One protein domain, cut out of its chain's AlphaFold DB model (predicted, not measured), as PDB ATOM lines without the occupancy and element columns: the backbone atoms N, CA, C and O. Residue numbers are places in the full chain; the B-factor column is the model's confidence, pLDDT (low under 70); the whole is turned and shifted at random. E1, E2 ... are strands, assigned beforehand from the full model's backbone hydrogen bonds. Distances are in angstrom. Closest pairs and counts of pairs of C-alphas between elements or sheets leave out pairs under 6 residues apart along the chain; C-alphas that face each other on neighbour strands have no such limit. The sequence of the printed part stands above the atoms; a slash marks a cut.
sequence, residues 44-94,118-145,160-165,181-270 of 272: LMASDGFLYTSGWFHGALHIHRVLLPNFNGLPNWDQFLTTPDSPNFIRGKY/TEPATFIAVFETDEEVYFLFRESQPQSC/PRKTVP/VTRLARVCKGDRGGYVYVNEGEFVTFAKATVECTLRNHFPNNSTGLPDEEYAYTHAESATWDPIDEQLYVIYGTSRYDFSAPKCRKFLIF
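What this domain is: This is residues 44 to 94, 118 to 145, 160 to 165 and 181 to 270 of the 272 residues of the protein "Sema domain-containing protein" of Fasciola hepatica (UniProt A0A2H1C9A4). Three strongly twisted sheets stack face to face: E4 E5 E7 E8 is the middle slab, with E11 E12 E13 covering one face and E1 E2 E3 partly covering the other. From one end of this stack the hairpin of E9 and E10 reaches out as an arm, with short E6 beside E10 and a free tip at residues 221 to 226. The printed part has 175 residues, with no named helix and thirteen strands, E1 to E13 in order along the chain; the class is all strand. The order is E4, E5, E7, E8 in the largest sheet, E1, E2, E3 and E11, E12, E13 in two others, these three antiparallel, and E6, E10, E9 in a mixed one. The whole is loose, with a radius of gyration of the C-alphas of 19.3 A, and elongated, spanning 73 by 39 by 28 A.

Where its parts are: The largest sheet holds E4, residues 121 to 128, E5, residues 132 to 142 and 28.6 A long, E7, residues 181 to 188 and 23.1 A, and E8, residues 207 to 210. E1, residues 50 to 57, starts with C-alpha 50 at (163.480, 187.903, 148.791); E2 is residues 60 to 67 and E3 residues 76 to 82. E11 is residues 235 to 242, E12 residues 247 to 253, and E13, residues 264 to 269, ends with C-alpha 269 at (153.589, 210.915, 145.271). E6 is residues 161 to 163, E9 residues 213 to 217 and E10 residues 229 to 233.

How they stand to each other: In the largest sheet N 124 and O 136 of E4 and E5 are 2.8 A apart, N 135 and O 185 of E5 and E7 2.8 A, and N 186 and O 207 of E7 and E8 2.8 A, within hydrogen-bond range. This sheet and the meander E11 E12 E13, each strand the antiparallel neighbour of the one before, are face to face with best planes 8 degrees apart; the closest C-alphas of E4 and E11, Ile 124 and Ser 238, are 5.9 A apart. N 249 of E12 and O 240 of E11 are within hydrogen-bond range at 2.9 A, and so are N 252 of E12 and O 264 of E13 at 3.0 A. The meander E1 E2 E3 is also face to face with the largest sheet, making a stack of three sheets; Ser 54 of E1 and Phe 123 of E4 have the closest C-alphas, 7.5 A. N 53 and O 64 of E1 and E2 are 2.9 A apart, N 65 and O 81 of E2 and E3 2.9 A. E8 runs on into E9 at 25 degrees. The hairpin E9 and E10 has N 215 and O 231 at 2.8 A; parallel E6 and E10 have N 162 and O 230 at 3.4 A.

The domain as a whole: The farthest C-alphas, Asn 72 and Ser 223, are 74.8 A apart. Cuts leave gaps of 10.3 A between C-alphas 94 and 118, 16.2 A between 145 and 160, and 15.0 A between 165 and 181. The links E7 to E8 and E9 to E10 are long. Mean pLDDT of the printed part is 74.1; 67 residues are under 70, among them 160 to 165, 216 to 231 and 254 to 270.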
ATOM      1  N   LEU A  44     155.932 190.848 152.244       89.31
ATOM      2  CA  LEU A  44     155.980 191.038 150.799       89.31
ATOM      3  C   LEU A  44     157.003 190.074 150.205       89.31
ATOM      4  O   LEU A  44     158.164 190.078 150.609       89.31
ATOM      5  N   MET A  45     156.575 189.267 149.238       89.88
ATOM      6  CA  MET A  45     157.504 188.574 148.351       89.88
ATOM      7  C   MET A  45     157.865 189.546 147.229       89.88
ATOM      8  O   MET A  45     157.006 189.842 146.401       89.88
ATOM      9  N   ALA A  46     159.084 190.076 147.255       90.00
ATOM     10  CA  ALA A  46     159.526 191.097 146.313       90.00
ATOM     11  C   ALA A  46     160.037 190.482 145.001       90.00
ATOM     12  O   ALA A  46     160.372 189.293 144.922       90.00
ATOM     13  N   SER A  47     160.115 191.309 143.961       91.31
ATOM     14  CA  SER A  47     160.557 190.906 142.621       91.31
ATOM     15  C   SER A  47     162.028 190.476 142.551       91.31
ATOM     16  O   SER A  47     162.421 189.770 141.623       91.31
ATOM     17  N   ASP A  48     162.830 190.840 143.551       89.75
ATOM     18  CA  ASP A  48     164.226 190.420 143.716       89.75
ATOM     19  C   ASP A  48     164.379 188.990 144.273       89.75
ATOM     20  O   ASP A  48     165.497 188.489 144.401       89.75
ATOM     21  N   GLY A  49     163.265 188.316 144.579       86.88
ATOM     22  CA  GLY A  49     163.245 186.943 145.075       86.88
ATOM     23  C   GLY A  49     163.389 186.816 146.592       86.88
ATOM     24  O   GLY A  49     163.431 185.689 147.094       86.88
ATOM     25  N   PHE A  50     163.436 187.926 147.333       89.12
ATOM     26  CA  PHE A  50     163.480 187.903 148.791       89.12
ATOM     27  C   PHE A  50     162.095 188.080 149.417       89.12
ATOM     28  O   PHE A  50     161.225 188.800 148.924       89.12
ATOM     29  N   LEU A  51     161.915 187.446 150.576       88.44
ATOM     30  CA  LEU A  51     160.794 187.703 151.463       88.44
ATOM     31  C   LEU A  51     161.162 188.839 152.419       88.44
ATOM     32  O   LEU A  51     162.063 188.713 153.252       88.44
ATOM     33  N   TYR A  52     160.401 189.918 152.335       90.31
ATOM     34  CA  TYR A  52     160.430 191.029 153.266       90.31
ATOM     35  C   TYR A  52     159.329 190.843 154.298       90.31
ATOM     36  O   TYR A  52     158.179 190.595 153.946       90.31
ATOM     37  N   THR A  53     159.656 190.941 155.580       87.88
ATOM     38  CA  THR A  53     158.684 190.721 156.656       87.88
ATOM     39  C   THR A  53     158.946 191.637 157.835       87.88
ATOM     40  O   THR A  53     160.089 191.991 158.109       87.88
ATOM     41  N   SER A  54     157.899 192.022 158.556       85.69
ATOM     42  CA  SER A  54     158.030 192.669 159.851       85.69
ATOM     43  C   SER A  54     157.529 191.768 160.969       85.69
ATOM     44  O   SER A  54     156.545 191.044 160.830       85.69
ATOM     45  N   GLY A  55     158.217 191.786 162.105       76.31
ATOM     46  CA  GLY A  55     157.861 190.908 163.209       76.31
ATOM     47  C   GLY A  55     158.740 191.089 164.428       76.31
ATOM     48  O   GLY A  55     159.746 191.797 164.399       76.31
ATOM     49  N   TRP A  56     158.326 190.458 165.521       71.69
ATOM     50  CA  TRP A  56     159.098 190.437 166.753       71.69
ATOM     51  C   TRP A  56     160.198 189.385 166.661       71.69
ATOM     52  O   TRP A  56     159.892 188.216 166.442       71.69
ATOM     53  N   PHE A  57     161.447 189.788 166.864       67.25
ATOM     54  CA  PHE A  57     162.614 188.912 166.837       67.25
ATOM     55  C   PHE A  57     163.619 189.371 167.904       67.25
ATOM     56  O   PHE A  57     163.784 190.563 168.134       67.25
ATOM     57  N   HIS A  58     164.222 188.433 168.644       66.12
ATOM     58  CA  HIS A  58     165.195 188.711 169.721       66.12
ATOM     59  C   HIS A  58     164.834 189.833 170.722       66.12
ATOM     60  O   HIS A  58     165.708 190.504 171.264       66.12
ATOM     61  N   GLY A  59     163.548 190.004 171.049       65.69
ATOM     62  CA  GLY A  59     163.125 190.978 172.065       65.69
ATOM     63  C   GLY A  59     162.924 192.405 171.547       65.69
ATOM     64  O   GLY A  59     162.683 193.303 172.358       65.69
ATOM     65  N   ALA A  60     162.968 192.607 170.230       69.81
ATOM     66  CA  ALA A  60     162.617 193.861 169.582       69.81
ATOM     67  C   ALA A  60     161.770 193.621 168.322       69.81
ATOM     68  O   ALA A  60     161.617 192.504 167.827       69.81
ATOM     69  N   LEU A  61     161.163 194.695 167.825       77.56
ATOM     70  CA  LEU A  61     160.419 194.682 166.575       77.56
ATOM     71  C   LEU A  61     161.368 195.020 165.425       77.56
ATOM     72  O   LEU A  61     162.015 196.067 165.457       77.56
ATOM     73  N   HIS A  62     161.399 194.164 164.409       84.44
ATOM     74  CA  HIS A  62     162.322 194.264 163.287       84.44
ATOM     75  C   HIS A  62     161.598 194.230 161.940       84.44
ATOM     76  O   HIS A  62     160.510 193.660 161.806       84.44
ATOM     77  N   ILE A  63     162.241 194.822 160.936       88.31
ATOM     78  CA  ILE A  63     162.034 194.480 159.529       88.31
ATOM     79  C   ILE A  63     163.147 193.519 159.132       88.31
ATOM     80  O   ILE A  63     164.305 193.742 159.480       88.31
ATOM     81  N   HIS A  64     162.791 192.488 158.379       88.06
ATOM     82  CA  HIS A  64     163.689 191.451 157.912       88.06
ATOM     83  C   HIS A  64     163.615 191.313 156.397       88.06
ATOM     84  O   HIS A  64     162.539 191.446 155.810       88.06
ATOM     85  N   ARG A  65     164.749 190.962 155.793       89.25
ATOM     86  CA  ARG A  65     164.836 190.390 154.451       89.25
ATOM     87  C   ARG A  65     165.428 188.999 154.574       89.25
ATOM     88  O   ARG A  65     166.487 188.836 155.175       89.25
ATOM     89  N   VAL A  66     164.759 188.014 153.994       84.94
ATOM     90  CA  VAL A  66     165.162 186.610 154.069       84.94
ATOM     91  C   VAL A  66     165.024 185.994 152.691       84.94
ATOM     92  O   VAL A  66     163.999 186.174 152.032       84.94
ATOM     93  N   LEU A  67     166.028 185.241 152.255       81.25
ATOM     94  CA  LEU A  67     165.830 184.344 151.128       81.25
ATOM     95  C   LEU A  67     165.010 183.161 151.647       81.25
ATOM     96  O   LEU A  67     165.359 182.580 152.680       81.25
ATOM     97  N   LEU A  68     163.895 182.839 150.986       69.62
ATOM     98  CA  LEU A  68     163.064 181.712 151.414       69.62
ATOM     99  C   LEU A  68     163.941 180.459 151.579       69.62
ATOM    100  O   LEU A  68     164.866 180.251 150.787       69.62
ATOM    101  N   PRO A  69     163.694 179.653 152.628       57.97
ATOM    102  CA  PRO A  69     164.518 178.497 152.924       57.97
ATOM    103  C   PRO A  69     164.620 177.584 151.704       57.97
ATOM    104  O   PRO A  69     163.663 177.419 150.943       57.97
ATOM    105  N   ASN A  70     165.772 176.934 151.562       52.97
ATOM    106  CA  ASN A  70     165.897 175.808 150.648       52.97
ATOM    107  C   ASN A  70     164.784 174.786 150.982       52.97
ATOM    108  O   ASN A  70     164.312 174.713 152.120       52.97
ATOM    109  N   PHE A  71     164.372 173.947 150.026       53.31
ATOM    110  CA  PHE A  71     163.313 172.931 150.216       53.31
ATOM    111  C   PHE A  71     163.582 171.904 151.347       53.31
ATOM    112  O   PHE A  71     162.798 170.982 151.549       53.31
ATOM    113  N   ASN A  72     164.681 172.046 152.094       57.75
ATOM    114  CA  ASN A  72     164.989 171.308 153.314       57.75
ATOM    115  C   ASN A  72     164.280 171.856 154.573       57.75
ATOM    116  O   ASN A  72     164.447 171.279 155.645       57.75
ATOM    117  N   GLY A  73     163.512 172.949 154.467       53.47
ATOM    118  CA  GLY A  73     162.732 173.504 155.579       53.47
ATOM    119  C   GLY A  73     163.557 174.232 156.647       53.47
ATOM    120  O   GLY A  73     163.014 174.578 157.694       53.47
ATOM    121  N   LEU A  74     164.850 174.478 156.402       52.75
ATOM    122  CA  LEU A  74     165.720 175.247 157.294       52.75
ATOM    123  C   LEU A  74     165.860 176.686 156.785       52.75
ATOM    124  O   LEU A  74     166.136 176.847 155.595       52.75
ATOM    125  N   PRO A  75     165.727 177.719 157.647       53.69
ATOM    126  CA  PRO A  75     165.921 179.111 157.249       53.69
ATOM    127  C   PRO A  75     167.259 179.292 156.533       53.69
ATOM    128  O   PRO A  75     168.296 178.867 157.049       53.69
ATOM    129  N   ASN A  76     167.232 179.916 155.356       63.53
ATOM    130  CA  ASN A  76     168.464 180.347 154.723       63.53
ATOM    131  C   ASN A  76     168.917 181.646 155.402       63.53
ATOM    132  O   ASN A  76     168.305 182.697 155.220       63.53
ATOM    133  N   TRP A  77     169.949 181.539 156.237       66.94
ATOM    134  CA  TRP A  77     170.550 182.687 156.917       66.94
ATOM    135  C   TRP A  77     171.527 183.448 156.020       66.94
ATOM    136  O   TRP A  77     171.918 184.565 156.359       66.94
ATOM    137  N   ASP A  78     171.888 182.884 154.865       68.38
ATOM    138  CA  ASP A  78     172.686 183.598 153.884       68.38
ATOM    139  C   ASP A  78     171.872 184.790 153.371       68.38
ATOM    140  O   ASP A  78     170.723 184.652 152.951       68.38
ATOM    141  N   GLN A  79     172.483 185.977 153.411       76.06
ATOM    142  CA  GLN A  79     171.884 187.241 152.956       76.06
ATOM    143  C   GLN A  79     170.678 187.722 153.786       76.06
ATOM    144  O   GLN A  79     169.995 188.671 153.377       76.06
ATOM    145  N   PHE A  80     170.455 187.118 154.962       84.06
ATOM    146  CA  PHE A  80     169.514 187.622 155.955       84.06
ATOM    147  C   PHE A  80     169.937 189.016 156.417       84.06
ATOM    148  O   PHE A  80     171.066 189.202 156.872       84.06
ATOM    149  N   LEU A  81     169.020 189.979 156.321       86.31
ATOM    150  CA  LEU A  81     169.202 191.316 156.877       86.31
ATOM    151  C   LEU A  81     168.086 191.644 157.856       86.31
ATOM    152  O   LEU A  81     166.925 191.309 157.620       86.31
ATOM    153  N   THR A  82     168.435 192.357 158.922       87.88
ATOM    154  CA  THR A  82     167.491 192.889 159.901       87.88
ATOM    155  C   THR A  82     167.722 194.374 160.163       87.88
ATOM    156  O   THR A  82     168.806 194.913 159.952       87.88
ATOM    157  N   THR A  83     166.696 195.088 160.612       86.19
ATOM    158  CA  THR A  83     166.893 196.439 161.151       86.19
ATOM    159  C   THR A  83     167.657 196.379 162.476       86.19
ATOM    160  O   THR A  83     167.343 195.504 163.281       86.19
ATOM    161  N   PRO A  84     168.574 197.315 162.767       81.06
ATOM    162  CA  PRO A  84     169.299 197.332 164.041       81.06
ATOM    163  C   PRO A  84     168.379 197.420 165.272       81.06
ATOM    164  O   PRO A  84     167.376 198.146 165.247       81.06
ATOM    165  N   ASP A  85     168.750 196.763 166.382       75.00
ATOM    166  CA  ASP A  85     168.076 196.901 167.693       75.00
ATOM    167  C   ASP A  85     168.440 198.242 168.350       75.00
ATOM    168  O   ASP A  85     169.210 198.343 169.311       75.00
ATOM    169  N   SER A  86     167.898 199.322 167.793       73.81
ATOM    170  CA  SER A  86     168.060 200.660 168.336       73.81
ATOM    171  C   SER A  86     166.763 201.460 168.228       73.81
ATOM    172  O   SER A  86     166.098 201.446 167.188       73.81
ATOM    173  N   PRO A  87     166.413 202.244 169.269       69.12
ATOM    174  CA  PRO A  87     165.199 203.062 169.281       69.12
ATOM    175  C   PRO A  87     165.192 204.151 168.197       69.12
ATOM    176  O   PRO A  87     164.153 204.771 167.960       69.12
ATOM    177  N   ASN A  88     166.331 204.400 167.545       69.75
ATOM    178  CA  ASN A  88     166.420 205.305 166.406       69.75
ATOM    179  C   ASN A  88     165.807 204.694 165.135       69.75
ATOM    180  O   ASN A  88     165.265 205.438 164.321       69.75
ATOM    181  N   PHE A  89     165.818 203.365 164.994       71.69
ATOM    182  CA  PHE A  89     165.328 202.646 163.814       71.69
ATOM    183  C   PHE A  89     163.855 202.289 163.969       71.69
ATOM    184  O   PHE A  89     162.997 202.884 163.318       71.69
ATOM    185  N   ILE A  90     163.544 201.408 164.914       73.19
ATOM    186  CA  ILE A  90     162.179 201.075 165.312       73.19
ATOM    187  C   ILE A  90     162.140 201.202 166.826       73.19
ATOM    188  O   ILE A  90     162.922 200.573 167.541       73.19
ATOM    189  N   ARG A  91     161.246 202.042 167.353       66.19
ATOM    190  CA  ARG A  91     161.045 202.087 168.803       66.19
ATOM    191  C   ARG A  91     160.400 200.771 169.210       66.19
ATOM    192  O   ARG A  91     159.216 200.581 168.985       66.19
ATOM    193  N   GLY A  92     161.226 199.861 169.727       53.75
ATOM    194  CA  GLY A  92     160.910 198.442 169.909       53.75
ATOM    195  C   GLY A  92     161.292 197.856 171.267       53.75
ATOM    196  O   GLY A  92     160.748 196.831 171.654       53.75
ATOM    197  N   LYS A  93     162.216 198.481 172.007       45.34
ATOM    198  CA  LYS A  93     162.870 197.811 173.135       45.34
ATOM    199  C   LYS A  93     162.005 197.830 174.397       45.34
ATOM    200  O   LYS A  93     161.752 198.898 174.961       45.34
ATOM    201  N   TYR A  94     161.604 196.653 174.883       48.53
ATOM    202  CA  TYR A  94     161.111 196.522 176.253       48.53
ATOM    203  C   TYR A  94     162.285 196.691 177.221       48.53
ATOM    204  O   TYR A  94     163.188 195.862 177.283       48.53
ATOM    205  N   THR A 118     151.439 196.811 174.792       54.09
ATOM    206  CA  THR A 118     151.183 197.637 173.614       54.09
ATOM    207  C   THR A 118     152.448 197.621 172.780       54.09
ATOM    208  O   THR A 118     153.454 198.191 173.197       54.09
ATOM    209  N   GLU A 119     152.398 196.944 171.632       59.50
ATOM    210  CA  GLU A 119     153.503 196.965 170.678       59.50
ATOM    211  C   GLU A 119     153.883 198.425 170.374       59.50
ATOM    212  O   GLU A 119     152.998 199.231 170.047       59.50
ATOM    213  N   PRO A 120     155.167 198.789 170.526       68.69
ATOM    214  CA  PRO A 120     155.615 200.180 170.464       68.69
ATOM    215  C   PRO A 120     155.599 200.750 169.038       68.69
ATOM    216  O   PRO A 120     155.612 201.973 168.855       68.69
ATOM    217  N   ALA A 121     155.479 199.866 168.047       80.69
ATOM    218  CA  ALA A 121     155.117 200.193 166.687       80.69
ATOM    219  C   ALA A 121     154.053 199.224 166.143       80.69
ATOM    220  O   ALA A 121     153.808 198.158 166.698       80.69
ATOM    221  N   THR A 122     153.348 199.624 165.090       84.75
ATOM    222  CA  THR A 122     152.307 198.819 164.440       84.75
ATOM    223  C   THR A 122     152.409 199.012 162.940       84.75
ATOM    224  O   THR A 122     152.165 200.121 162.455       84.75
ATOM    225  N   PHE A 123     152.772 197.951 162.224       87.31
ATOM    226  CA  PHE A 123     152.863 197.957 160.769       87.31
ATOM    227  C   PHE A 123     151.479 197.997 160.126       87.31
ATOM    228  O   PHE A 123     150.509 197.485 160.678       87.31
ATOM    229  N   ILE A 124     151.394 198.684 158.990       89.31
ATOM    230  CA  ILE A 124     150.146 198.969 158.276       89.31
ATOM    231  C   ILE A 124     150.212 198.404 156.863       89.31
ATOM    232  O   ILE A 124     149.271 197.750 156.427       89.31
ATOM    233  N   ALA A 125     151.304 198.671 156.146       90.06
ATOM    234  CA  ALA A 125     151.470 198.239 154.766       90.06
ATOM    235  C   ALA A 125     152.946 198.018 154.431       90.06
ATOM    236  O   ALA A 125     153.834 198.593 155.067       90.06
ATOM    237  N   VAL A 126     153.171 197.208 153.404       94.06
ATOM    238  CA  VAL A 126     154.458 196.999 152.746       94.06
ATOM    239  C   VAL A 126     154.226 196.990 151.239       94.06
ATOM    240  O   VAL A 126     153.195 196.492 150.784       94.06
ATOM    241  N   PHE A 127     155.141 197.579 150.482       94.06
ATOM    242  CA  PHE A 127     155.102 197.602 149.020       94.06
ATOM    243  C   PHE A 127     156.517 197.756 148.463       94.06
ATOM    244  O   PHE A 127     157.434 198.125 149.197       94.06
ATOM    245  N   GLU A 128     156.697 197.462 147.181       94.62
ATOM    246  CA  GLU A 128     157.973 197.622 146.484       94.62
ATOM    247  C   GLU A 128     157.873 198.638 145.347       94.62
ATOM    248  O   GLU A 128     156.818 198.800 144.734       94.62
ATOM    249  N   THR A 129     159.002 199.288 145.088       92.94
ATOM    250  CA  THR A 129     159.340 199.988 143.844       92.94
ATOM    251  C   THR A 129     160.372 199.149 143.087       92.94
ATOM    252  O   THR A 129     160.702 198.031 143.499       92.94
ATOM    253  N   ASP A 130     160.914 199.658 141.985       92.25
ATOM    254  CA  ASP A 130     161.951 198.949 141.234       92.25
ATOM    255  C   ASP A 130     163.208 198.682 142.077       92.25
ATOM    256  O   ASP A 130     163.743 197.570 142.050       92.25
ATOM    257  N   GLU A 131     163.638 199.654 142.888       93.19
ATOM    258  CA  GLU A 131     164.902 199.585 143.631       93.19
ATOM    259  C   GLU A 131     164.738 199.341 145.135       93.19
ATOM    260  O   GLU A 131     165.680 198.881 145.796       93.19
ATOM    261  N   GLU A 132     163.563 199.610 145.705       95.00
ATOM    262  CA  GLU A 132     163.364 199.609 147.153       95.00
ATOM    263  C   GLU A 132     162.109 198.869 147.610       95.00
ATOM    264  O   GLU A 132     161.180 198.574 146.860       95.00
ATOM    265  N   VAL A 133     162.092 198.580 148.908       95.75
ATOM    266  CA  VAL A 133     160.919 198.100 149.631       95.75
ATOM    267  C   VAL A 133     160.587 199.090 150.734       95.75
ATOM    268  O   VAL A 133     161.455 199.517 151.502       95.75
ATOM    269  N   TYR A 134     159.310 199.435 150.825       95.12
ATOM    270  CA  TYR A 134     158.784 200.425 151.744       95.12
ATOM    271  C   TYR A 134     157.872 199.793 152.788       95.12
ATOM    272  O   TYR A 134     157.070 198.913 152.494       95.12
ATOM    273  N   PHE A 135     157.956 200.303 154.015       93.75
ATOM    274  CA  PHE A 135     157.148 199.873 155.152       93.75
ATOM    275  C   PHE A 135     156.453 201.074 155.774       93.75
ATOM    276  O   PHE A 135     157.106 201.991 156.276       93.75
ATOM    277  N   LEU A 136     155.125 201.044 155.804       91.81
ATOM    278  CA  LEU A 136     154.329 202.023 156.528       91.81
ATOM    279  C   LEU A 136     153.971 201.464 157.905       91.81
ATOM    280  O   LEU A 136     153.381 200.388 158.015       91.81
ATOM    281  N   PHE A 137     154.292 202.199 158.962       89.69
ATOM    282  CA  PHE A 137     153.971 201.809 160.332       89.69
ATOM    283  C   PHE A 137     153.722 203.020 161.221       89.69
ATOM    284  O   PHE A 137     154.085 204.147 160.903       89.69
ATOM    285  N   ARG A 138     153.097 202.794 162.371       87.62
ATOM    286  CA  ARG A 138     152.990 203.788 163.444       87.62
ATOM    287  C   ARG A 138     153.973 203.467 164.542       87.62
ATOM    288  O   ARG A 138     154.169 202.294 164.817       87.62
ATOM    289  N   GLU A 139     154.504 204.476 165.216       84.62
ATOM    290  CA  GLU A 139     155.270 204.300 166.451       84.62
ATOM    291  C   GLU A 139     154.981 205.424 167.454       84.62
ATOM    292  O   GLU A 139     154.542 206.517 167.080       84.62
ATOM    293  N   SER A 140     155.230 205.162 168.737       78.25
ATOM    294  CA  SER A 140     155.186 206.200 169.772       78.25
ATOM    295  C   SER A 140     156.434 207.081 169.707       78.25
ATOM    296  O   SER A 140     157.548 206.613 169.940       78.25
ATOM    297  N   GLN A 141     156.262 208.377 169.461       71.88
ATOM    298  CA  GLN A 141     157.315 209.383 169.526       71.88
ATOM    299  C   GLN A 141     157.163 210.216 170.812       71.88
ATOM    300  O   GLN A 141     156.108 210.795 171.056       71.88
ATOM    301  N   PRO A 142     158.192 210.311 171.672       62.84
ATOM    302  CA  PRO A 142     158.217 211.320 172.716       62.84
ATOM    303  C   PRO A 142     158.283 212.678 172.027       62.84
ATOM    304  O   PRO A 142     159.071 212.837 171.090       62.84
ATOM    305  N   GLN A 143     157.493 213.648 172.486       55.53
ATOM    306  CA  GLN A 143     157.673 215.038 172.070       55.53
ATOM    307  C   GLN A 143     159.146 215.424 172.271       55.53
ATOM    308  O   GLN A 143     159.620 215.562 173.398       55.53
ATOM    309  N   SER A 144     159.904 215.541 171.179       44.25
ATOM    310  CA  SER A 144     161.225 216.149 171.232       44.25
ATOM    311  C   SER A 144     161.009 217.650 171.299       44.25
ATOM    312  O   SER A 144     160.370 218.208 170.404       44.25
ATOM    313  N   CYS A 145     161.545 218.303 172.330       34.88
ATOM    314  CA  CYS A 145     161.688 219.752 172.327       34.88
ATOM    315  C   CYS A 145     162.355 220.156 171.003       34.88
ATOM    316  O   CYS A 145     163.399 219.579 170.676       34.88
ATOM    317  N   PRO A 160     150.183 229.120 164.114       36.53
ATOM    318  CA  PRO A 160     149.898 228.268 165.258       36.53
ATOM    319  C   PRO A 160     149.399 226.900 164.777       36.53
ATOM    320  O   PRO A 160     148.262 226.737 164.341       36.53
ATOM    321  N   ARG A 161     150.270 225.893 164.873       42.59
ATOM    322  CA  ARG A 161     149.958 224.499 164.549       42.59
ATOM    323  C   ARG A 161     149.173 223.873 165.700       42.59
ATOM    324  O   ARG A 161     149.741 223.610 166.761       42.59
ATOM    325  N   LYS A 162     147.877 223.615 165.509       44.91
ATOM    326  CA  LYS A 162     147.083 222.830 166.461       44.91
ATOM    327  C   LYS A 162     147.162 221.358 166.066       44.91
ATOM    328  O   LYS A 162     146.481 220.890 165.159       44.91
ATOM    329  N   THR A 163     147.971 220.587 166.785       48.97
ATOM    330  CA  THR A 163     147.678 219.154 166.929       48.97
ATOM    331  C   THR A 163     146.326 219.032 167.626       48.97
ATOM    332  O   THR A 163     146.100 219.737 168.610       48.97
ATOM    333  N   VAL A 164     145.429 218.181 167.118       42.62
ATOM    334  CA  VAL A 164     144.115 217.920 167.736       42.62
ATOM    335  C   VAL A 164     144.308 217.719 169.249       42.62
ATOM    336  O   VAL A 164     145.170 216.918 169.630       42.62
ATOM    337  N   PRO A 165     143.594 218.469 170.113       33.38
ATOM    338  CA  PRO A 165     143.904 218.509 171.532       33.38
ATOM    339  C   PRO A 165     143.673 217.139 172.171       33.38
ATOM    340  O   PRO A 165     142.564 216.609 172.181       33.38
ATOM    341  N   VAL A 181     152.986 208.730 165.845       85.19
ATOM    342  CA  VAL A 181     153.341 209.224 164.512       85.19
ATOM    343  C   VAL A 181     153.313 208.099 163.496       85.19
ATOM    344  O   VAL A 181     153.583 206.945 163.826       85.19
ATOM    345  N   THR A 182     153.006 208.449 162.251       87.38
ATOM    346  CA  THR A 182     153.104 207.540 161.107       87.38
ATOM    347  C   THR A 182     154.475 207.704 160.464       87.38
ATOM    348  O   THR A 182     154.950 208.823 160.253       87.38
ATOM    349  N   ARG A 183     155.123 206.580 160.179       89.56
ATOM    350  CA  ARG A 183     156.437 206.468 159.563       89.56
ATOM    351  C   ARG A 183     156.319 205.731 158.246       89.56
ATOM    352  O   ARG A 183     155.626 204.720 158.173       89.56
ATOM    353  N   LEU A 184     157.060 206.208 157.258       92.06
ATOM    354  CA  LEU A 184     157.414 205.424 156.088       92.06
ATOM    355  C   LEU A 184     158.905 205.122 156.177       92.06
ATOM    356  O   LEU A 184     159.708 206.051 156.263       92.06
ATOM    357  N   ALA A 185     159.257 203.843 156.211       91.88
ATOM    358  CA  ALA A 185     160.632 203.389 156.082       91.88
ATOM    359  C   ALA A 185     160.887 202.825 154.690       91.88
ATOM    360  O   ALA A 185     159.967 202.295 154.075       91.88
ATOM    361  N   ARG A 186     162.135 202.915 154.237       93.62
ATOM    362  CA  ARG A 186     162.638 202.280 153.020       93.62
ATOM    363  C   ARG A 186     163.874 201.443 153.320       93.62
ATOM    364  O   ARG A 186     164.640 201.786 154.225       93.62
ATOM    365  N   VAL A 187     164.076 200.407 152.518       94.44
ATOM    366  CA  VAL A 187     165.320 199.636 152.393       94.44
ATOM    367  C   VAL A 187     165.578 199.364 150.913       94.44
ATOM    368  O   VAL A 187     164.636 199.112 150.165       94.44
ATOM    369  N   CYS A 188     166.833 199.401 150.475       94.75
ATOM    370  CA  CYS A 188     167.181 199.084 149.092       94.75
ATOM    371  C   CYS A 188     167.205 197.565 148.883       94.75
ATOM    372  O   CYS A 188     167.748 196.821 149.706       94.75
ATOM    373  N   LYS A 189     166.694 197.092 147.746       94.31
ATOM    374  CA  LYS A 189     166.771 195.676 147.344       94.31
ATOM    375  C   LYS A 189     168.217 195.200 147.219       94.31
ATOM    376  O   LYS A 189     168.585 194.139 147.718       94.31
ATOM    377  N   GLY A 190     169.079 196.059 146.669       92.06
ATOM    378  CA  GLY A 190     170.519 195.822 146.534       92.06
ATOM    379  C   GLY A 190     171.346 195.917 147.824       92.06
ATOM    380  O   GLY A 190     172.573 195.838 147.744       92.06
ATOM    381  N   ASP A 191     170.728 196.103 148.998       92.69
ATOM    382  CA  ASP A 191     171.449 196.202 150.272       92.69
ATOM    383  C   ASP A 191     172.218 194.899 150.560       92.69
ATOM    384  O   ASP A 191     171.659 193.799 150.546       92.69
ATOM    385  N   ARG A 192     173.526 195.002 150.798       90.25
ATOM    386  CA  ARG A 192     174.399 193.848 151.078       90.25
ATOM    387  C   ARG A 192     174.615 193.613 152.568       90.25
ATOM    388  O   ARG A 192     175.289 192.656 152.935       90.25
ATOM    389  N   GLY A 193     174.028 194.461 153.397       88.69
ATOM    390  CA  GLY A 193     174.265 194.507 154.819       88.69
ATOM    391  C   GLY A 193     175.539 195.250 155.185       88.69
ATOM    392  O   GLY A 193     176.320 195.698 154.340       88.69
ATOM    393  N   GLY A 194     175.721 195.394 156.489       86.38
ATOM    394  CA  GLY A 194     176.896 196.005 157.073       86.38
ATOM    395  C   GLY A 194     178.183 195.203 156.945       86.38
ATOM    396  O   GLY A 194     178.199 194.033 156.563       86.38
ATOM    397  N   TYR A 195     179.289 195.850 157.309       82.25
ATOM    398  CA  TYR A 195     180.588 195.192 157.346       82.25
ATOM    399  C   TYR A 195     180.645 194.169 158.482       82.25
ATOM    400  O   TYR A 195     180.114 194.394 159.576       82.25
ATOM    401  N   VAL A 196     181.378 193.083 158.226       80.69
ATOM    402  CA  VAL A 196     181.754 192.084 159.232       80.69
ATOM    403  C   VAL A 196     182.329 192.805 160.458       80.69
ATOM    404  O   VAL A 196     183.157 193.707 160.312       80.69
ATOM    405  N   TYR A 197     181.876 192.422 161.653       77.00
ATOM    406  CA  TYR A 197     182.243 193.009 162.959       77.00
ATOM    407  C   TYR A 197     181.701 194.410 163.292       77.00
ATOM    408  O   TYR A 197     181.934 194.874 164.409       77.00
ATOM    409  N   VAL A 198     180.992 195.088 162.384       78.12
ATOM    410  CA  VAL A 198     180.379 196.401 162.675       78.12
ATOM    411  C   VAL A 198     178.867 196.273 162.786       78.12
ATOM    412  O   VAL A 198     178.291 196.614 163.814       78.12
ATOM    413  N   ASN A 199     178.239 195.779 161.725       79.00
ATOM    414  CA  ASN A 199     176.788 195.710 161.569       79.00
ATOM    415  C   ASN A 199     176.410 194.591 160.583       79.00
ATOM    416  O   ASN A 199     175.548 194.737 159.717       79.00
ATOM    417  N   GLU A 200     177.131 193.473 160.679       83.00
ATOM    418  CA  GLU A 200     176.896 192.279 159.874       83.00
ATOM    419  C   GLU A 200     175.463 191.776 160.064       83.00
ATOM    420  O   GLU A 200     174.973 191.670 161.187       83.00
ATOM    421  N   GLY A 201     174.786 191.482 158.954       84.25
ATOM    422  CA  GLY A 201     173.383 191.075 158.984       84.25
ATOM    423  C   GLY A 201     172.400 192.216 159.267       84.25
ATOM    424  O   GLY A 201     171.212 191.950 159.424       84.25
ATOM    425  N   GLU A 202     172.843 193.478 159.309       89.31
ATOM    426  CA  GLU A 202     171.959 194.638 159.448       89.31
ATOM    427  C   GLU A 202     171.842 195.438 158.146       89.31
ATOM    428  O   GLU A 202     172.826 195.595 157.422       89.31
ATOM    429  N   PHE A 203     170.661 195.996 157.865       90.50
ATOM    430  CA  PHE A 203     170.483 196.934 156.750       90.50
ATOM    431  C   PHE A 203     171.370 198.176 156.918       90.50
ATOM    432  O   PHE A 203     171.331 198.837 157.958       90.50
ATOM    433  N   VAL A 204     172.091 198.559 155.860       91.19
ATOM    434  CA  VAL A 204     172.827 199.839 155.794       91.19
ATOM    435  C   VAL A 204     172.059 200.931 155.057       91.19
ATOM    436  O   VAL A 204     172.399 202.106 155.166       91.19
ATOM    437  N   THR A 205     171.009 200.557 154.329       91.56
ATOM    438  CA  THR A 205     170.170 201.472 153.540       91.56
ATOM    439  C   THR A 205     168.855 201.835 154.226       91.56
ATOM    440  O   THR A 205     168.040 202.563 153.654       91.56
ATOM    441  N   PHE A 206     168.638 201.366 155.459       91.44
ATOM    442  CA  PHE A 206     167.427 201.689 156.199       91.44
ATOM    443  C   PHE A 206     167.323 203.195 156.449       91.44
ATOM    444  O   PHE A 206     168.166 203.799 157.115       91.44
ATOM    445  N   ALA A 207     166.229 203.787 155.987       88.12
ATOM    446  CA  ALA A 207     165.867 205.161 156.300       88.12
ATOM    447  C   ALA A 207     164.376 205.241 156.620       88.12
ATOM    448  O   ALA A 207     163.584 204.484 156.069       88.12
ATOM    449  N   LYS A 208     163.978 206.179 157.488       90.31
ATOM    450  CA  LYS A 208     162.565 206.443 157.781       90.31
ATOM    451  C   LYS A 208     162.257 207.930 157.845       90.31
ATOM    452  O   LYS A 208     163.073 208.715 158.323       90.31
ATOM    453  N   ALA A 209     161.045 208.297 157.451       88.19
ATOM    454  CA  ALA A 209     160.527 209.658 157.518       88.19
ATOM    455  C   ALA A 209     159.182 209.702 158.257       88.19
ATOM    456  O   ALA A 209     158.445 208.715 158.284       88.19
ATOM    457  N   THR A 210     158.861 210.837 158.891       86.50
ATOM    458  CA  THR A 210     157.495 211.088 159.386       86.50
ATOM    459  C   THR A 210     156.587 211.390 158.205       86.50
ATOM    460  O   THR A 210     156.934 212.213 157.362       86.50
ATOM    461  N   VAL A 211     155.403 210.789 158.187       84.88
ATOM    462  CA  VAL A 211     154.373 211.092 157.198       84.88
ATOM    463  C   VAL A 211     153.153 211.667 157.905       84.88
ATOM    464  O   VAL A 211     152.502 210.990 158.703       84.88
ATOM    465  N   GLU A 212     152.838 212.920 157.602       77.75
ATOM    466  CA  GLU A 212     151.746 213.668 158.231       77.75
ATOM    467  C   GLU A 212     150.736 214.103 157.172       77.75
ATOM    468  O   GLU A 212     151.133 214.558 156.099       77.75
ATOM    469  N   CYS A 213     149.440 213.997 157.462       78.25
ATOM    470  CA  CYS A 213     148.394 214.604 156.640       78.25
ATOM    471  C   CYS A 213     147.984 215.923 157.280       78.25
ATOM    472  O   CYS A 213     147.556 215.918 158.429       78.25
ATOM    473  N   THR A 214     148.148 217.045 156.581       78.31
ATOM    474  CA  THR A 214     147.758 218.355 157.103       78.31
ATOM    475  C   THR A 214     146.556 218.898 156.345       78.31
ATOM    476  O   THR A 214     146.480 218.797 155.122       78.31
ATOM    477  N   LEU A 215     145.597 219.444 157.087       70.50
ATOM    478  CA  LEU A 215     144.439 220.148 156.557       70.50
ATOM    479  C   LEU A 215     144.536 221.602 157.005       70.50
ATOM    480  O   LEU A 215     144.514 221.890 158.203       70.50
ATOM    481  N   ARG A 216     144.637 222.512 156.039       69.12
ATOM    482  CA  ARG A 216     144.616 223.951 156.291       69.12
ATOM    483  C   ARG A 216     143.195 224.461 156.101       69.12
ATOM    484  O   ARG A 216     142.668 224.404 154.990       69.12
ATOM    485  N   ASN A 217     142.588 224.977 157.165       63.16
ATOM    486  CA  ASN A 217     141.309 225.665 157.048       63.16
ATOM    487  C   ASN A 217     141.560 227.117 156.640       63.16
ATOM    488  O   ASN A 217     141.916 227.951 157.468       63.16
ATOM    489  N   HIS A 218     141.357 227.417 155.358       56.34
ATOM    490  CA  HIS A 218     141.237 228.795 154.898       56.34
ATOM    491  C   HIS A 218     139.816 229.285 155.179       56.34
ATOM    492  O   HIS A 218     138.880 228.903 154.480       56.34
ATOM    493  N   PHE A 219     139.647 230.137 156.191       57.28
ATOM    494  CA  PHE A 219     138.405 230.888 156.375       57.28
ATOM    495  C   PHE A 219     138.453 232.125 155.465       57.28
ATOM    496  O   PHE A 219     139.223 233.040 155.756       57.28
ATOM    497  N   PRO A 220     137.673 232.198 154.365       49.00
ATOM    498  CA  PRO A 220     137.892 233.211 153.331       49.00
ATOM    499  C   PRO A 220     137.552 234.645 153.743       49.00
ATOM    500  O   PRO A 220     137.765 235.540 152.943       49.00
ATOM    501  N   ASN A 221     137.021 234.889 154.941       53.34
ATOM    502  CA  ASN A 221     136.727 236.226 155.449       53.34
ATOM    503  C   ASN A 221     136.641 236.175 156.976       53.34
ATOM    504  O   ASN A 221     135.591 235.839 157.519       53.34
ATOM    505  N   ASN A 222     137.719 236.524 157.676       48.50
ATOM    506  CA  ASN A 222     137.633 236.824 159.100       48.50
ATOM    507  C   ASN A 222     138.091 238.261 159.339       48.50
ATOM    508  O   ASN A 222     139.272 238.556 159.493       48.50
ATOM    509  N   SER A 223     137.108 239.152 159.465       51.78
ATOM    510  CA  SER A 223     137.233 240.476 160.085       51.78
ATOM    511  C   SER A 223     137.619 240.413 161.578       51.78
ATOM    512  O   SER A 223     137.577 241.425 162.268       51.78
ATOM    513  N   THR A 224     137.963 239.228 162.095       54.28
ATOM    514  CA  THR A 224     138.257 238.925 163.503       54.28
ATOM    515  C   THR A 224     139.744 238.672 163.782       54.28
ATOM    516  O   THR A 224     140.107 238.500 164.941       54.28
ATOM    517  N   GLY A 225     140.616 238.663 162.764       48.22
ATOM    518  CA  GLY A 225     142.070 238.531 162.953       48.22
ATOM    519  C   GLY A 225     142.540 237.187 163.532       48.22
ATOM    520  O   GLY A 225     143.669 237.094 164.007       48.22
ATOM    521  N   LEU A 226     141.695 236.150 163.515       50.16
ATOM    522  CA  LEU A 226     142.077 234.807 163.956       50.16
ATOM    523  C   LEU A 226     143.026 234.155 162.930       50.16
ATOM    524  O   LEU A 226     142.724 234.195 161.736       50.16
ATOM    525  N   PRO A 227     144.155 233.569 163.373       53.19
ATOM    526  CA  PRO A 227     145.139 232.963 162.483       53.19
ATOM    527  C   PRO A 227     144.583 231.709 161.797       53.19
ATOM    528  O   PRO A 227     143.778 230.985 162.385       53.19
ATOM    529  N   ASP A 228     145.051 231.442 160.573       59.75
ATOM    530  CA  ASP A 228     144.791 230.188 159.858       59.75
ATOM    531  C   ASP A 228     145.105 228.988 160.768       59.75
ATOM    532  O   ASP A 228     146.211 228.880 161.305       59.75
ATOM    533  N   GLU A 229     144.144 228.075 160.930       62.50
ATOM    534  CA  GLU A 229     144.345 226.845 161.696       62.50
ATOM    535  C   GLU A 229     144.799 225.708 160.770       62.50
ATOM    536  O   GLU A 229     144.129 225.368 159.788       62.50
ATOM    537  N   GLU A 230     145.939 225.098 161.103       68.69
ATOM    538  CA  GLU A 230     146.442 223.886 160.458       68.69
ATOM    539  C   GLU A 230     146.249 222.680 161.385       68.69
ATOM    540  O   GLU A 230     146.794 222.637 162.493       68.69
ATOM    541  N   TYR A 231     145.493 221.690 160.907       68.44
ATOM    542  CA  TYR A 231     145.257 220.416 161.581       68.44
ATOM    543  C   TYR A 231     146.201 219.355 161.027       68.44
ATOM    544  O   TYR A 231     146.218 219.125 159.822       68.44
ATOM    545  N   ALA A 232     146.953 218.674 161.893       72.31
ATOM    546  CA  ALA A 232     147.822 217.561 161.507       72.31
ATOM    547  C   ALA A 232     147.259 216.218 161.996       72.31
ATOM    548  O   ALA A 232     147.079 216.005 163.195       72.31
ATOM    549  N   TYR A 233     147.036 215.294 161.065       77.12
ATOM    550  CA  TYR A 233     146.683 213.905 161.330       77.12
ATOM    551  C   TYR A 233     147.944 213.045 161.265       77.12
ATOM    552  O   TYR A 233     148.613 212.955 160.232       77.12
ATOM    553  N   THR A 234     148.263 212.399 162.384       76.88
ATOM    554  CA  THR A 234     149.489 211.603 162.548       76.88
ATOM    555  C   THR A 234     149.215 210.104 162.695       76.88
ATOM    556  O   THR A 234     150.156 209.314 162.773       76.88
ATOM    557  N   HIS A 235     147.944 209.693 162.719       82.50
ATOM    558  CA  HIS A 235     147.513 208.324 162.995       82.50
ATOM    559  C   HIS A 235     146.957 207.633 161.740       82.50
ATOM    560  O   HIS A 235     145.762 207.704 161.465       82.50
ATOM    561  N   ALA A 236     147.812 206.952 160.973       84.62
ATOM    562  CA  ALA A 236     147.369 206.154 159.832       84.62
ATOM    563  C   ALA A 236     146.584 204.905 160.276       84.62
ATOM    564  O   ALA A 236     146.973 204.209 161.216       84.62
ATOM    565  N   GLU A 237     145.469 204.621 159.609       84.19
ATOM    566  CA  GLU A 237     144.620 203.446 159.841       84.19
ATOM    567  C   GLU A 237     144.913 202.339 158.827       84.19
ATOM    568  O   GLU A 237     145.021 201.173 159.199       84.19
ATOM    569  N   SER A 238     145.061 202.716 157.558       86.50
ATOM    570  CA  SER A 238     145.287 201.804 156.440       86.50
ATOM    571  C   SER A 238     146.036 202.509 155.315       86.50
ATOM    572  O   SER A 238     146.012 203.742 155.218       86.50
ATOM    573  N   ALA A 239     146.661 201.729 154.436       88.44
ATOM    574  CA  ALA A 239     147.271 202.245 153.221       88.44
ATOM    575  C   ALA A 239     147.207 201.239 152.072       88.44
ATOM    576  O   ALA A 239     147.119 200.032 152.299       88.44
ATOM    577  N   THR A 240     147.256 201.753 150.847       88.75
ATOM    578  CA  THR A 240     147.253 200.965 149.612       88.75
ATOM    579  C   THR A 240     148.213 201.604 148.621       88.75
ATOM    580  O   THR A 240     148.132 202.807 148.383       88.75
ATOM    581  N   TRP A 241     149.132 200.802 148.089       90.00
ATOM    582  CA  TRP A 241     150.038 201.197 147.017       90.00
ATOM    583  C   TRP A 241     149.395 200.887 145.670       90.00
ATOM    584  O   TRP A 241     148.880 199.783 145.483       90.00
ATOM    585  N   ASP A 242     149.430 201.852 144.759       88.56
ATOM    586  CA  ASP A 242     149.070 201.662 143.362       88.56
ATOM    587  C   ASP A 242     150.344 201.669 142.509       88.56
ATOM    588  O   ASP A 242     150.990 202.714 142.405       88.56
ATOM    589  N   PRO A 243     150.727 200.522 141.920       86.75
ATOM    590  CA  PRO A 243     151.938 200.415 141.119       86.75
ATOM    591  C   PRO A 243     151.810 201.048 139.726       86.75
ATOM    592  O   PRO A 243     152.822 201.181 139.053       86.75
ATOM    593  N   ILE A 244     150.603 201.390 139.261       87.38
ATOM    594  CA  ILE A 244     150.399 202.006 137.938       87.38
ATOM    595  C   ILE A 244     150.637 203.511 138.029       87.38
ATOM    596  O   ILE A 244     151.355 204.078 137.210       87.38
ATOM    597  N   ASP A 245     150.032 204.139 139.034       84.56
ATOM    598  CA  ASP A 245     150.149 205.579 139.274       84.56
ATOM    599  C   ASP A 245     151.355 205.931 140.166       84.56
ATOM    600  O   ASP A 245     151.602 207.112 140.423       84.56
ATOM    601  N   GLU A 246     152.059 204.905 140.664       86.50
ATOM    602  CA  GLU A 246     153.145 204.963 141.654       86.50
ATOM    603  C   GLU A 246     152.791 205.864 142.845       86.50
ATOM    604  O   GLU A 246     153.519 206.769 143.272       86.50
ATOM    605  N   GLN A 247     151.600 205.622 143.389       87.06
ATOM    606  CA  GLN A 247     151.029 206.425 144.460       87.06
ATOM    607  C   GLN A 247     150.689 205.586 145.679       87.06
ATOM    608  O   GLN A 247     150.050 204.537 145.604       87.06
ATOM    609  N   LEU A 248     151.062 206.111 146.848       86.12
ATOM    610  CA  LEU A 248     150.640 205.557 148.126       86.12
ATOM    611  C   LEU A 248     149.428 206.331 148.651       86.12
ATOM    612  O   LEU A 248     149.523 207.508 149.018       86.12
ATOM    613  N   TYR A 249     148.300 205.636 148.761       86.81
ATOM    614  CA  TYR A 249     147.085 206.147 149.381       86.81
ATOM    615  C   TYR A 249     147.069 205.792 150.859       86.81
ATOM    616  O   TYR A 249     147.032 204.616 151.216       86.81
ATOM    617  N   VAL A 250     147.057 206.802 151.730       85.75
ATOM    618  CA  VAL A 250     147.015 206.600 153.185       85.75
ATOM    619  C   VAL A 250     145.748 207.213 153.766       85.75
ATOM    620  O   VAL A 250     145.429 208.379 153.513       85.75
ATOM    621  N   ILE A 251     145.037 206.426 154.575       85.06
ATOM    622  CA  ILE A 251     143.875 206.883 155.339       85.06
ATOM    623  C   ILE A 251     144.330 207.179 156.760       85.06
ATOM    624  O   ILE A 251     144.810 206.291 157.465       85.06
ATOM    625  N   TYR A 252     144.144 208.424 157.186       83.19
ATOM    626  CA  TYR A 252     144.389 208.843 158.557       83.19
ATOM    627  C   TYR A 252     143.085 208.949 159.340       83.19
ATOM    628  O   TYR A 252     142.092 209.494 158.850       83.19
ATOM    629  N   GLY A 253     143.128 208.454 160.572       71.50
ATOM    630  CA  GLY A 253     142.100 208.649 161.582       71.50
ATOM    631  C   GLY A 253     142.563 209.611 162.670       71.50
ATOM    632  O   GLY A 253     143.714 210.060 162.709       71.50
ATOM    633  N   THR A 254     141.658 209.910 163.586       64.81
ATOM    634  CA  THR A 254     141.968 210.572 164.852       64.81
ATOM    635  C   THR A 254     142.231 209.547 165.943       64.81
ATOM    636  O   THR A 254     141.829 208.386 165.864       64.81
ATOM    637  N   SER A 255     142.959 209.964 166.981       55.56
ATOM    638  CA  SER A 255     143.107 209.138 168.181       55.56
ATOM    639  C   SER A 255     141.721 208.784 168.742       55.56
ATOM    640  O   SER A 255     140.788 209.570 168.594       55.56
ATOM    641  N   ARG A 256     141.606 207.613 169.390       52.91
ATOM    642  CA  ARG A 256     140.381 206.841 169.734       52.91
ATOM    643  C   ARG A 256     139.210 207.576 170.419       52.91
ATOM    644  O   ARG A 256     138.212 206.931 170.723       52.91
ATOM    645  N   TYR A 257     139.311 208.870 170.687       45.62
ATOM    646  CA  TYR A 257     138.340 209.640 171.455       45.62
ATOM    647  C   TYR A 257     137.556 210.677 170.643       45.62
ATOM    648  O   TYR A 257     136.709 211.345 171.223       45.62
ATOM    649  N   ASP A 258     137.770 210.790 169.327       45.12
ATOM    650  CA  ASP A 258     137.026 211.749 168.498       45.12
ATOM    651  C   ASP A 258     136.507 211.114 167.198       45.12
ATOM    652  O   ASP A 258     137.120 211.214 166.134       45.12
ATOM    653  N   PHE A 259     135.367 210.421 167.298       46.00
ATOM    654  CA  PHE A 259     134.686 209.764 166.172       46.00
ATOM    655  C   PHE A 259     134.070 210.749 165.162       46.00
ATOM    656  O   PHE A 259     133.648 210.328 164.086       46.00
ATOM    657  N   SER A 260     134.006 212.043 165.495       45.84
ATOM    658  CA  SER A 260     133.474 213.105 164.629       45.84
ATOM    659  C   SER A 260     134.510 213.727 163.696       45.84
ATOM    660  O   SER A 260     134.159 214.568 162.867       45.84
ATOM    661  N   ALA A 261     135.782 213.351 163.820       50.69
ATOM    662  CA  ALA A 261     136.839 214.045 163.111       50.69
ATOM    663  C   ALA A 261     136.951 213.640 161.625       50.69
ATOM    664  O   ALA A 261     136.689 212.488 161.261       50.69
ATOM    665  N   PRO A 262     137.379 214.566 160.746       53.81
ATOM    666  CA  PRO A 262     137.534 214.289 159.323       53.81
ATOM    667  C   PRO A 262     138.580 213.197 159.075       53.81
ATOM    668  O   PRO A 262     139.670 213.226 159.646       53.81
ATOM    669  N   LYS A 263     138.297 212.258 158.164       58.44
ATOM    670  CA  LYS A 263     139.333 211.361 157.635       58.44
ATOM    671  C   LYS A 263     140.180 212.119 156.619       58.44
ATOM    672  O   LYS A 263     139.651 212.647 155.642       58.44
ATOM    673  N   CYS A 264     141.490 212.141 156.828       56.38
ATOM    674  CA  CYS A 264     142.427 212.767 155.900       56.38
ATOM    675  C   CYS A 264     142.928 211.699 154.919       56.38
ATOM    676  O   CYS A 264     143.527 210.704 155.337       56.38
ATOM    677  N   ARG A 265     142.646 211.878 153.624       55.78
ATOM    678  CA  ARG A 265     143.279 211.099 152.552       55.78
ATOM    679  C   ARG A 265     144.481 211.890 152.070       55.78
ATOM    680  O   ARG A 265     144.307 212.985 151.538       55.78
ATOM    681  N   LYS A 266     145.683 211.352 152.270       62.41
ATOM    682  CA  LYS A 266     146.895 211.930 151.686       62.41
ATOM    683  C   LYS A 266     147.338 211.092 150.505       62.41
ATOM    684  O   LYS A 266     147.438 209.872 150.617       62.41
ATOM    685  N   PHE A 267     147.627 211.793 149.422       54.81
ATOM    686  CA  PHE A 267     148.381 211.281 148.295       54.81
ATOM    687  C   PHE A 267     149.847 211.524 148.619       54.81
ATOM    688  O   PHE A 267     150.255 212.668 148.851       54.81
ATOM    689  N   LEU A 268     150.620 210.453 148.710       54.62
ATOM    690  CA  LEU A 268     152.068 210.564 148.697       54.62
ATOM    691  C   LEU A 268     152.506 210.121 147.315       54.62
ATOM    692  O   LEU A 268     152.424 208.943 146.977       54.62
ATOM    693  N   ILE A 269     152.892 211.112 146.528       42.12
ATOM    694  CA  ILE A 269     153.589 210.915 145.271       42.12
ATOM    695  C   ILE A 269     155.061 210.779 145.661       42.12
ATOM    696  O   ILE A 269     155.628 211.714 146.232       42.12
ATOM    697  N   PHE A 270     155.642 209.603 145.441       39.53
ATOM    698  CA  PHE A 270     157.080 209.386 145.565       39.53
ATOM    699  C   PHE A 270     157.637 209.311 144.158       39.53
ATOM    700  O   PHE A 270     157.229 208.421 143.433       39.53
TER     701      PHE A 270